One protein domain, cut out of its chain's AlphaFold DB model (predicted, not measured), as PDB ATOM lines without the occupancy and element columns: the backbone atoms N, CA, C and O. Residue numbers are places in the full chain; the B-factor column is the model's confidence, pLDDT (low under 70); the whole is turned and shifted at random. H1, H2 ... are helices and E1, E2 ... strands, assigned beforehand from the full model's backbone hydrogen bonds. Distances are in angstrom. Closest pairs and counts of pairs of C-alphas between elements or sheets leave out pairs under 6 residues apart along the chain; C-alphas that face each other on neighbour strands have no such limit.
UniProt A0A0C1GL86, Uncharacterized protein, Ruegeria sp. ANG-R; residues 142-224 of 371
ATOM      1  N   SER A 142     201.089 175.005 234.195       89.38
ATOM      2  CA  SER A 142     202.000 174.105 234.901       89.38
ATOM      3  C   SER A 142     201.302 172.809 235.310       89.38
ATOM      4  O   SER A 142     200.105 172.821 235.613       89.38
ATOM      5  N   PHE A 143     202.055 171.711 235.367       93.25
ATOM      6  CA  PHE A 143     201.579 170.385 235.779       93.25
ATOM      7  C   PHE A 143     201.332 170.287 237.295       93.25
ATOM      8  O   PHE A 143     202.019 169.580 238.030       93.25
ATOM      9  N   ASN A 144     200.339 171.025 237.788       91.44
ATOM     10  CA  ASN A 144     200.010 171.059 239.209       91.44
ATOM     11  C   ASN A 144     199.143 169.861 239.614       91.44
ATOM     12  O   ASN A 144     198.130 169.563 238.975       91.44
ATOM     13  N   ALA A 145     199.499 169.238 240.735       93.38
ATOM     14  CA  ALA A 145     198.702 168.192 241.360       93.38
ATOM     15  C   ALA A 145     197.415 168.776 241.968       93.38
ATOM     16  O   ALA A 145     197.463 169.693 242.790       93.38
ATOM     17  N   SER A 146     196.265 168.219 241.595       95.31
ATOM     18  CA  SER A 146     194.974 168.483 242.235       95.31
ATOM     19  C   SER A 146     194.622 167.315 243.157       95.31
ATOM     20  O   SER A 146     194.553 166.189 242.670       95.31
ATOM     21  N   PRO A 147     194.395 167.532 244.464       95.31
ATOM     22  CA  PRO A 147     194.116 166.437 245.384       95.31
ATOM     23  C   PRO A 147     192.751 165.795 245.111       95.31
ATOM     24  O   PRO A 147     191.764 166.481 244.829       95.31
ATOM     25  N   VAL A 148     192.691 164.474 245.259       91.88
ATOM     26  CA  VAL A 148     191.452 163.698 245.334       91.88
ATOM     27  C   VAL A 148     190.892 163.854 246.744       91.88
ATOM     28  O   VAL A 148     191.446 163.335 247.710       91.88
ATOM     29  N   LEU A 149     189.791 164.592 246.873       87.62
ATOM     30  CA  LEU A 149     189.245 164.984 248.175       87.62
ATOM     31  C   LEU A 149     188.354 163.912 248.804       87.62
ATOM     32  O   LEU A 149     188.208 163.870 250.024       87.62
ATOM     33  N   GLU A 150     187.749 163.053 247.985       81.56
ATOM     34  CA  GLU A 150     186.815 162.036 248.458       81.56
ATOM     35  C   GLU A 150     187.064 160.691 247.772       81.56
ATOM     36  O   GLU A 150     187.048 160.581 246.545       81.56
ATOM     37  N   ILE A 151     187.265 159.650 248.585       79.88
ATOM     38  CA  ILE A 151     187.330 158.257 248.140       79.88
ATOM     39  C   ILE A 151     186.056 157.571 248.625       79.88
ATOM     40  O   ILE A 151     185.913 157.252 249.805       79.88
ATOM     41  N   LEU A 152     185.105 157.356 247.718       76.94
ATOM     42  CA  LEU A 152     183.766 156.881 248.090       76.94
ATOM     43  C   LEU A 152     183.747 155.410 248.505       76.94
ATOM     44  O   LEU A 152     182.844 154.969 249.230       76.94
ATOM     45  N   ASN A 153     184.710 154.639 248.003       77.69
ATOM     46  CA  ASN A 153     184.860 153.230 248.298       77.69
ATOM     47  C   ASN A 153     186.326 152.796 248.136       77.69
ATOM     48  O   ASN A 153     186.996 153.191 247.186       77.69
ATOM     49  N   ASN A 154     186.813 151.969 249.062       68.69
ATOM     50  CA  ASN A 154     188.120 151.318 248.983       68.69
ATOM     51  C   ASN A 154     187.992 149.851 249.428       68.69
ATOM     52  O   ASN A 154     186.974 149.456 250.007       68.69
ATOM     53  N   GLU A 155     188.997 149.027 249.129       58.78
ATOM     54  CA  GLU A 155     188.929 147.586 249.401       58.78
ATOM     55  C   GLU A 155     188.831 147.234 250.887       58.78
ATOM     56  O   GLU A 155     188.240 146.214 251.236       58.78
ATOM     57  N   GLU A 156     189.362 148.093 251.751       60.59
ATOM     58  CA  GLU A 156     189.457 147.842 253.187       60.59
ATOM     59  C   GLU A 156     188.168 148.190 253.937       60.59
ATOM     60  O   GLU A 156     187.863 147.589 254.964       60.59
ATOM     61  N   THR A 157     187.386 149.148 253.429       59.22
ATOM     62  CA  THR A 157     186.271 149.745 254.182       59.22
ATOM     63  C   THR A 157     184.926 149.671 253.469       59.22
ATOM     64  O   THR A 157     183.890 149.708 254.138       59.22
ATOM     65  N   ARG A 158     184.884 149.557 252.129       66.50
ATOM     66  CA  ARG A 158     183.612 149.583 251.388       66.50
ATOM     67  C   ARG A 158     183.727 148.981 249.986       66.50
ATOM     68  O   ARG A 158     184.135 149.643 249.040       66.50
ATOM     69  N   VAL A 159     183.261 147.748 249.797       70.06
ATOM     70  CA  VAL A 159     183.092 147.171 248.451       70.06
ATOM     71  C   VAL A 159     181.681 147.477 247.946       70.06
ATOM     72  O   VAL A 159     180.695 147.032 248.530       70.06
ATOM     73  N   LEU A 160     181.563 148.252 246.863       75.44
ATOM     74  CA  LEU A 160     180.277 148.515 246.209       75.44
ATOM     75  C   LEU A 160     179.834 147.290 245.398       75.44
ATOM     76  O   LEU A 160     180.657 146.631 244.771       75.44
ATOM     77  N   THR A 161     178.533 146.996 245.379       80.19
ATOM     78  CA  THR A 161     177.943 146.060 244.405       80.19
ATOM     79  C   THR A 161     177.806 146.743 243.041       80.19
ATOM     80  O   THR A 161     177.785 147.970 242.980       80.19
ATOM     81  N   GLN A 162     177.632 145.982 241.954       78.56
ATOM     82  CA  GLN A 162     177.412 146.552 240.612       78.56
ATOM     83  C   GLN A 162     176.234 147.531 240.568       78.56
ATOM     84  O   GLN A 162     176.348 148.611 239.998       78.56
ATOM     85  N   SER A 163     175.119 147.194 241.223       81.88
ATOM     86  CA  SER A 163     173.952 148.081 241.284       81.88
ATOM     87  C   SER A 163     174.240 149.368 242.061       81.88
ATOM     88  O   SER A 163     173.851 150.447 241.621       81.88
ATOM     89  N   SER A 164     174.934 149.275 243.199       82.19
ATOM     90  CA  SER A 164     175.294 150.458 243.985       82.19
ATOM     91  C   SER A 164     176.298 151.337 243.245       82.19
ATOM     92  O   SER A 164     176.128 152.551 243.221       82.19
ATOM     93  N   TRP A 165     177.309 150.733 242.616       84.31
ATOM     94  CA  TRP A 165     178.286 151.439 241.792       84.31
ATOM     95  C   TRP A 165     177.606 152.173 240.632       84.31
ATOM     96  O   TRP A 165     177.802 153.377 240.504       84.31
ATOM     97  N   GLY A 166     176.722 151.490 239.888       82.75
ATOM     98  CA  GLY A 166     175.937 152.071 238.792       82.75
ATOM     99  C   GLY A 166     175.154 153.315 239.218       82.75
ATOM    100  O   GLY A 166     175.256 154.364 238.593       82.75
ATOM    101  N   LYS A 167     174.457 153.248 240.359       85.50
ATOM    102  CA  LYS A 167     173.723 154.403 240.905       85.50
ATOM    103  C   LYS A 167     174.630 155.578 241.265       85.50
ATOM    104  O   LYS A 167     174.234 156.727 241.083       85.50
ATOM    105  N   TYR A 168     175.812 155.310 241.820       85.31
ATOM    106  CA  TYR A 168     176.765 156.369 242.153       85.31
ATOM    107  C   TYR A 168     177.307 157.033 240.891       85.31
ATOM    108  O   TYR A 168     177.244 158.255 240.795       85.31
ATOM    109  N   ILE A 169     177.782 156.254 239.915       84.25
ATOM    110  CA  ILE A 169     178.324 156.831 238.684       84.25
ATOM    111  C   ILE A 169     177.253 157.575 237.881       84.25
ATOM    112  O   ILE A 169     177.535 158.673 237.425       84.25
ATOM    113  N   GLU A 170     176.016 157.071 237.787       87.06
ATOM    114  CA  GLU A 170     174.901 157.790 237.149       87.06
ATOM    115  C   GLU A 170     174.647 159.138 237.821       87.06
ATOM    116  O   GLU A 170     174.526 160.156 237.141       87.06
ATOM    117  N   LYS A 171     174.606 159.151 239.158       89.44
ATOM    118  CA  LYS A 171     174.408 160.375 239.934       89.44
ATOM    119  C   LYS A 171     175.525 161.384 239.670       89.44
ATOM    120  O   LYS A 171     175.242 162.539 239.388       89.44
ATOM    121  N   PHE A 172     176.785 160.967 239.773       89.06
ATOM    122  CA  PHE A 172     177.919 161.879 239.617       89.06
ATOM    123  C   PHE A 172     178.138 162.310 238.165       89.06
ATOM    124  O   PHE A 172     178.533 163.445 237.926       89.06
ATOM    125  N   ALA A 173     177.835 161.452 237.189       87.88
ATOM    126  CA  ALA A 173     177.986 161.764 235.773       87.88
ATOM    127  C   ALA A 173     177.034 162.870 235.287       87.88
ATOM    128  O   ALA A 173     177.321 163.511 234.274       87.88
ATOM    129  N   GLN A 174     175.915 163.111 235.978       89.06
ATOM    130  CA  GLN A 174     175.007 164.215 235.643       89.06
ATOM    131  C   GLN A 174     175.685 165.577 235.830       89.06
ATOM    132  O   GLN A 174     175.630 166.402 234.921       89.06
ATOM    133  N   ASP A 175     176.411 165.755 236.935       91.44
ATOM    134  CA  ASP A 175     177.046 167.028 237.310       91.44
ATOM    135  C   ASP A 175     178.554 167.078 236.985       91.44
ATOM    136  O   ASP A 175     179.234 168.059 237.284       91.44
ATOM    137  N   ALA A 176     179.103 166.012 236.396       92.88
ATOM    138  CA  ALA A 176     180.528 165.895 236.118       92.88
ATOM    139  C   ALA A 176     181.023 166.901 235.068       92.88
ATOM    140  O   ALA A 176     180.553 166.924 233.930       92.88
ATOM    141  N   GLU A 177     182.067 167.647 235.408       94.62
ATOM    142  CA  GLU A 177     182.878 168.399 234.445       94.62
ATOM    143  C   GLU A 177     183.759 167.441 233.638       94.62
ATOM    144  O   GLU A 177     183.863 167.554 232.418       94.62
ATOM    145  N   VAL A 178     184.369 166.475 234.335       93.81
ATOM    146  CA  VAL A 178     185.314 165.506 233.776       93.81
ATOM    147  C   VAL A 178     185.040 164.123 234.361       93.81
ATOM    148  O   VAL A 178     184.778 164.007 235.559       93.81
ATOM    149  N   ILE A 179     185.116 163.081 233.534       91.56
ATOM    150  CA  ILE A 179     185.054 161.670 233.941       91.56
ATOM    151  C   ILE A 179     186.234 160.950 233.294       91.56
ATOM    152  O   ILE A 179     186.342 160.956 232.069       91.56
ATOM    153  N   LEU A 180     187.090 160.341 234.114       89.88
ATOM    154  CA  LEU A 180     188.246 159.555 233.687       89.88
ATOM    155  C   LEU A 180     188.159 158.149 234.268       89.88
ATOM    156  O   LEU A 180     187.903 157.994 235.464       89.88
ATOM    157  N   HIS A 181     188.480 157.141 233.469       86.00
ATOM    158  CA  HIS A 181     188.680 155.773 233.942       86.00
ATOM    159  C   HIS A 181     190.140 155.349 233.786       86.00
ATOM    160  O   HIS A 181     190.688 155.322 232.683       86.00
ATOM    161  N   ALA A 182     190.774 154.960 234.890       81.25
ATOM    162  CA  ALA A 182     192.159 154.493 234.928       81.25
ATOM    163  C   ALA A 182     192.272 153.081 235.501       81.25
ATOM    164  O   ALA A 182     191.387 152.620 236.230       81.25
ATOM    165  N   ASN A 183     193.363 152.385 235.185       76.00
ATOM    166  CA  ASN A 183     193.658 151.130 235.854       76.00
ATOM    167  C   ASN A 183     193.977 151.421 237.318       76.00
ATOM    168  O   ASN A 183     194.647 152.396 237.656       76.00
ATOM    169  N   SER A 184     193.484 150.571 238.214       70.31
ATOM    170  CA  SER A 184     193.895 150.677 239.603       70.31
ATOM    171  C   SER A 184     195.273 150.047 239.758       70.31
ATOM    172  O   SER A 184     195.400 148.828 239.820       70.31
ATOM    173  N   ILE A 185     196.297 150.880 239.886       62.97
ATOM    174  CA  ILE A 185     197.676 150.452 240.156       62.97
ATOM    175  C   ILE A 185     197.832 149.582 241.418       62.97
ATOM    176  O   ILE A 185     198.708 148.727 241.475       62.97
ATOM    177  N   HIS A 186     196.951 149.730 242.415       64.81
ATOM    178  CA  HIS A 186     196.951 148.876 243.609       64.81
ATOM    179  C   HIS A 186     196.113 147.599 243.453       64.81
ATOM    180  O   HIS A 186     196.258 146.675 244.250       64.81
ATOM    181  N   TYR A 187     195.229 147.532 242.448       63.66
ATOM    182  CA  TYR A 187     194.208 146.486 242.337       63.66
ATOM    183  C   TYR A 187     194.070 146.013 240.888       63.66
ATOM    184  O   TYR A 187     193.246 146.518 240.130       63.66
ATOM    185  N   TYR A 188     194.857 144.999 240.522       61.44
ATOM    186  CA  TYR A 188     194.952 144.461 239.157       61.44
ATOM    187  C   TYR A 188     193.625 143.990 238.532       61.44
ATOM    188  O   TYR A 188     193.558 143.805 237.320       61.44
ATOM    189  N   ASP A 189     192.567 143.773 239.318       66.06
ATOM    190  CA  ASP A 189     191.249 143.348 238.832       66.06
ATOM    191  C   ASP A 189     190.160 144.433 238.937       66.06
ATOM    192  O   ASP A 189     188.960 144.119 238.884       66.06
ATOM    193  N   ARG A 190     190.564 145.709 239.067       72.94
ATOM    194  CA  ARG A 190     189.661 146.866 239.149       72.94
ATOM    195  C   ARG A 190     190.164 148.084 238.381       72.94
ATOM    196  O   ARG A 190     191.361 148.309 238.223       72.94
ATOM    197  N   GLN A 191     189.216 148.931 238.001       78.38
ATOM    198  CA  GLN A 191     189.476 150.283 237.522       78.38
ATOM    199  C   GLN A 191     189.075 151.306 238.587       78.38
ATOM    200  O   GLN A 191     188.252 151.035 239.469       78.38
ATOM    201  N   ALA A 192     189.689 152.479 238.519       84.88
ATOM    202  CA  ALA A 192     189.319 153.650 239.293       84.88
ATOM    203  C   ALA A 192     188.667 154.674 238.361       84.88
ATOM    204  O   ALA A 192     189.237 155.035 237.333       84.88
ATOM    205  N   SER A 193     187.482 155.142 238.737       87.88
ATOM    206  CA  SER A 193     186.838 156.289 238.111       87.88
ATOM    207  C   SER A 193     187.198 157.541 238.901       87.88
ATOM    208  O   SER A 193     187.007 157.584 240.119       87.88
ATOM    209  N   PHE A 194     187.701 158.552 238.206       91.50
ATOM    210  CA  PHE A 194     187.961 159.886 238.728       91.50
ATOM    211  C   PHE A 194     186.932 160.833 238.125       91.50
ATOM    212  O   PHE A 194     186.798 160.905 236.904       91.50
ATOM    213  N   ILE A 195     186.191 161.549 238.966       93.44
ATOM    214  CA  ILE A 195     185.182 162.505 238.508       93.44
ATOM    215  C   ILE A 195     185.479 163.873 239.099       93.44
ATOM    216  O   ILE A 195     185.743 164.002 240.294       93.44
ATOM    217  N   LYS A 196     185.420 164.898 238.253       95.25
ATOM    218  CA  LYS A 196     185.522 166.293 238.667       95.25
ATOM    219  C   LYS A 196     184.130 166.907 238.757       95.25
ATOM    220  O   LYS A 196     183.411 166.918 237.760       95.25
ATOM    221  N   ILE A 197     183.758 167.420 239.926       92.88
ATOM    222  CA  ILE A 197     182.483 168.112 240.166       92.88
ATOM    223  C   ILE A 197     182.775 169.410 240.913       92.88
ATOM    224  O   ILE A 197     183.393 169.381 241.979       92.88
ATOM    225  N   HIS A 198     182.331 170.543 240.366       92.00
ATOM    226  CA  HIS A 198     182.547 171.875 240.941       92.00
ATOM    227  C   HIS A 198     184.022 172.123 241.313       92.00
ATOM    228  O   HIS A 198     184.340 172.580 242.414       92.00
ATOM    229  N   GLY A 199     184.941 171.753 240.418       90.69
ATOM    230  CA  GLY A 199     186.385 171.900 240.620       90.69
ATOM    231  C   GLY A 199     187.056 170.885 241.556       90.69
ATOM    232  O   GLY A 199     188.278 170.923 241.677       90.69
ATOM    233  N   SER A 200     186.310 169.977 242.188       93.19
ATOM    234  CA  SER A 200     186.845 168.990 243.136       93.19
ATOM    235  C   SER A 200     186.854 167.579 242.557       93.19
ATOM    236  O   SER A 200     185.920 167.186 241.858       93.19
ATOM    237  N   TRP A 201     187.903 166.813 242.865       94.88
ATOM    238  CA  TRP A 201     188.060 165.435 242.403       94.88
ATOM    239  C   TRP A 201     187.564 164.433 243.437       94.88
ATOM    240  O   TRP A 201     187.944 164.485 244.610       94.88
ATOM    241  N   LEU A 202     186.770 163.480 242.966       92.50
ATOM    242  CA  LEU A 202     186.362 162.294 243.707       92.50
ATOM    243  C   LEU A 202     186.826 161.039 242.972       92.50
ATOM    244  O   LEU A 202     186.877 161.010 241.741       92.50
ATOM    245  N   ARG A 203     187.146 159.996 243.736       89.38
ATOM    246  CA  ARG A 203     187.590 158.700 243.220       89.38
ATOM    247  C   ARG A 203     186.724 157.581 243.769       89.38
ATOM    248  O   ARG A 203     186.385 157.552 244.954       89.38
ATOM    249  N   PHE A 204     186.402 156.620 242.915       86.12
ATOM    250  CA  PHE A 204     185.739 155.392 243.332       86.12
ATOM    251  C   PHE A 204     186.112 154.227 242.418       86.12
ATOM    252  O   PHE A 204     186.344 154.388 241.223       86.12
ATOM    253  N   HIS A 205     186.190 153.035 242.996       84.00
ATOM    254  CA  HIS A 205     186.606 151.820 242.310       84.00
ATOM    255  C   HIS A 205     185.418 151.018 241.791       84.00
ATOM    256  O   HIS A 205     184.396 150.878 242.478       84.00
ATOM    257  N   THR A 206     185.591 150.412 240.617       78.62
ATOM    258  CA  THR A 206     184.646 149.436 240.069       78.62
ATOM    259  C   THR A 206     184.534 148.204 240.981       78.62
ATOM    260  O   THR A 206     185.493 147.836 241.678       78.62
ATOM    261  N   PRO A 207     183.387 147.501 240.998       76.00
ATOM    262  CA  PRO A 207     183.312 146.208 241.656       76.00
ATOM    263  C   PRO A 207     184.140 145.165 240.901       76.00
ATOM    264  O   PRO A 207     184.288 145.203 239.675       76.00
ATOM    265  N   ARG A 208     184.653 144.187 241.647       69.00
ATOM    266  CA  ARG A 208     185.474 143.085 241.135       69.00
ATOM    267  C   ARG A 208     184.737 142.328 240.011       69.00
ATOM    268  O   ARG A 208     183.613 141.882 240.231       69.00
ATOM    269  N   ARG A 209     185.364 142.161 238.835       59.78
ATOM    270  CA  ARG A 209     184.868 141.368 237.673       59.78
ATOM    271  C   ARG A 209     183.543 141.815 237.013       59.78
ATOM    272  O   ARG A 209     182.905 140.998 236.357       59.78
ATOM    273  N   SER A 210     183.090 143.056 237.200       52.09
ATOM    274  CA  SER A 210     181.680 143.420 236.925       52.09
ATOM    275  C   SER A 210     181.437 144.501 235.870       52.09
ATOM    276  O   SER A 210     180.325 144.592 235.350       52.09
ATOM    277  N   ALA A 211     182.452 145.276 235.498       53.00
ATOM    278  CA  ALA A 211     182.372 146.051 234.273       53.00
ATOM    279  C   ALA A 211     182.688 145.098 233.116       53.00
ATOM    280  O   ALA A 211     183.749 144.473 233.114       53.00
ATOM    281  N   GLU A 212     181.791 144.981 232.130       49.22
ATOM    282  CA  GLU A 212     182.239 144.631 230.783       49.22
ATOM    283  C   GLU A 212     183.189 145.749 230.360       49.22
ATOM    284  O   GLU A 212     182.782 146.792 229.840       49.22
ATOM    285  N   ILE A 213     184.466 145.545 230.670       51.50
ATOM    286  CA  ILE A 213     185.549 146.341 230.138       51.50
ATOM    287  C   ILE A 213     185.631 145.904 228.687       51.50
ATOM    288  O   ILE A 213     186.334 144.958 228.330       51.50
ATOM    289  N   LYS A 214     184.851 146.565 227.837       50.66
ATOM    290  CA  LYS A 214     185.179 146.584 226.427       50.66
ATOM    291  C   LYS A 214     186.420 147.447 226.351       50.66
ATOM    292  O   LYS A 214     186.323 148.654 226.213       50.66
ATOM    293  N   THR A 215     187.597 146.836 226.437       44.75
ATOM    294  CA  THR A 215     188.809 147.452 225.900       44.75
ATOM    295  C   THR A 215     188.683 147.444 224.381       44.75
ATOM    296  O   THR A 215     189.469 146.822 223.672       44.75
ATOM    297  N   ASN A 216     187.640 148.092 223.864       41.78
ATOM    298  CA  ASN A 216     187.697 148.601 222.525       41.78
ATOM    299  C   ASN A 216     188.672 149.763 222.663       41.78
ATOM    300  O   ASN A 216     188.316 150.883 223.009       41.78
ATOM    301  N   TRP A 217     189.949 149.438 222.468       45.62
ATOM    302  CA  TRP A 217     190.992 150.412 222.182       45.62
ATOM    303  C   TRP A 217     190.625 151.269 220.954       45.62
ATOM    304  O   TRP A 217     191.268 152.284 220.706       45.62
ATOM    305  N   ASP A 218     189.527 150.926 220.262       45.97
ATOM    306  CA  ASP A 218     188.607 151.844 219.587       45.97
ATOM    307  C   ASP A 218     188.089 152.924 220.546       45.97
ATOM    308  O   ASP A 218     186.946 152.879 220.987       45.97
ATOM    309  N   TYR A 219     188.963 153.875 220.862       51.78
ATOM    310  CA  TYR A 219     188.732 155.286 221.156       51.78
ATOM    311  C   TYR A 219     187.625 155.730 222.118       51.78
ATOM    312  O   TYR A 219     187.664 156.906 222.448       51.78
ATOM    313  N   ASP A 220     186.693 154.916 222.618       49.62
ATOM    314  CA  ASP A 220     185.431 155.474 223.102       49.62
ATOM    315  C   ASP A 220     184.956 155.071 224.490       49.62
ATOM    316  O   ASP A 220     184.321 155.901 225.138       49.62
ATOM    317  N   VAL A 221     185.271 153.890 225.027       52.47
ATOM    318  CA  VAL A 221     184.657 153.502 226.306       52.47
ATOM    319  C   VAL A 221     185.500 152.488 227.082       52.47
ATOM    320  O   VAL A 221     185.495 151.314 226.735       52.47
ATOM    321  N   ARG A 222     186.142 152.888 228.193       64.94
ATOM    322  CA  ARG A 222     186.736 151.921 229.146       64.94
ATOM    323  C   ARG A 222     185.669 151.149 229.944       64.94
ATOM    324  O   ARG A 222     185.883 149.978 230.254       64.94
ATOM    325  N   ILE A 223     184.506 151.759 230.223       69.31
ATOM    326  CA  ILE A 223     183.384 151.130 230.950       69.31
ATOM    327  C   ILE A 223     182.051 151.304 230.206       69.31
ATOM    328  O   ILE A 223     181.518 152.410 230.111       69.31
ATOM    329  N   SER A 224     181.487 150.201 229.696       67.56
ATOM    330  CA  SER A 224     180.228 150.203 228.928       67.56
ATOM    331  C   SER A 224     179.089 150.937 229.659       67.56
ATOM    332  O   SER A 224     178.836 150.684 230.837       67.56
TER     333      SER A 224
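What this domain is: This is residues 142 to 224 of the 371 residues of an uncharacterized protein of Ruegeria sp. ANG-R (UniProt A0A0C1GL86). A strongly twisted four-stranded sheet has one helix, H1, along one face, two layers; residues 206 to 224 form a tail without named elements. The printed part has 83 residues, under half in named elements, E1 H1 E2 E3 E4 along the chain; the class is mixed, helices and strands. The sheet, order E1 E4 E3 E2, is mixed. The whole is compact, radius of gyration of the C-alphas 12.8 A, spanning 35 by 34 by 26 A.

Where its parts are: E1 is residues 145 to 151, beginning at C-alpha 145 (198.702, 168.192, 241.360). E4 is 200 to 205, ending at C-alpha 205 (186.606, 151.820, 242.310). E3 is 191 to 197, 19.3 A; E2 is 178 to 183; H1 is 162 to 175, 20.7 A.

How they stand to each other: E2 E3 E4 form a meander, successive antiparallel neighbours in two hairpins: N 194 and O 180 are 2.8 A apart, N 193 and O 204 2.8 A. E1 is parallel to E4, N 149 and O 201 2.9 A apart. E1, H1, E2 form a split strand-helix-strand unit, E4 and E3 between its strands, with a right-handed crossover. H1 touches E3, closest C-alphas Asp 175 and Ile 197, 6.2 A; its height over the sheet is 9.9 A. In H1, 9 of 10 O i to N i+4 pairs are within hydrogen-bond range.

The domain as a whole: The farthest C-alphas, Ser 142 and Ser 163, are 38.8 A apart. The printed part has no cut and no long link. pLDDT is under 70 at 154 to 158, 185 to 189 and 208 to 224.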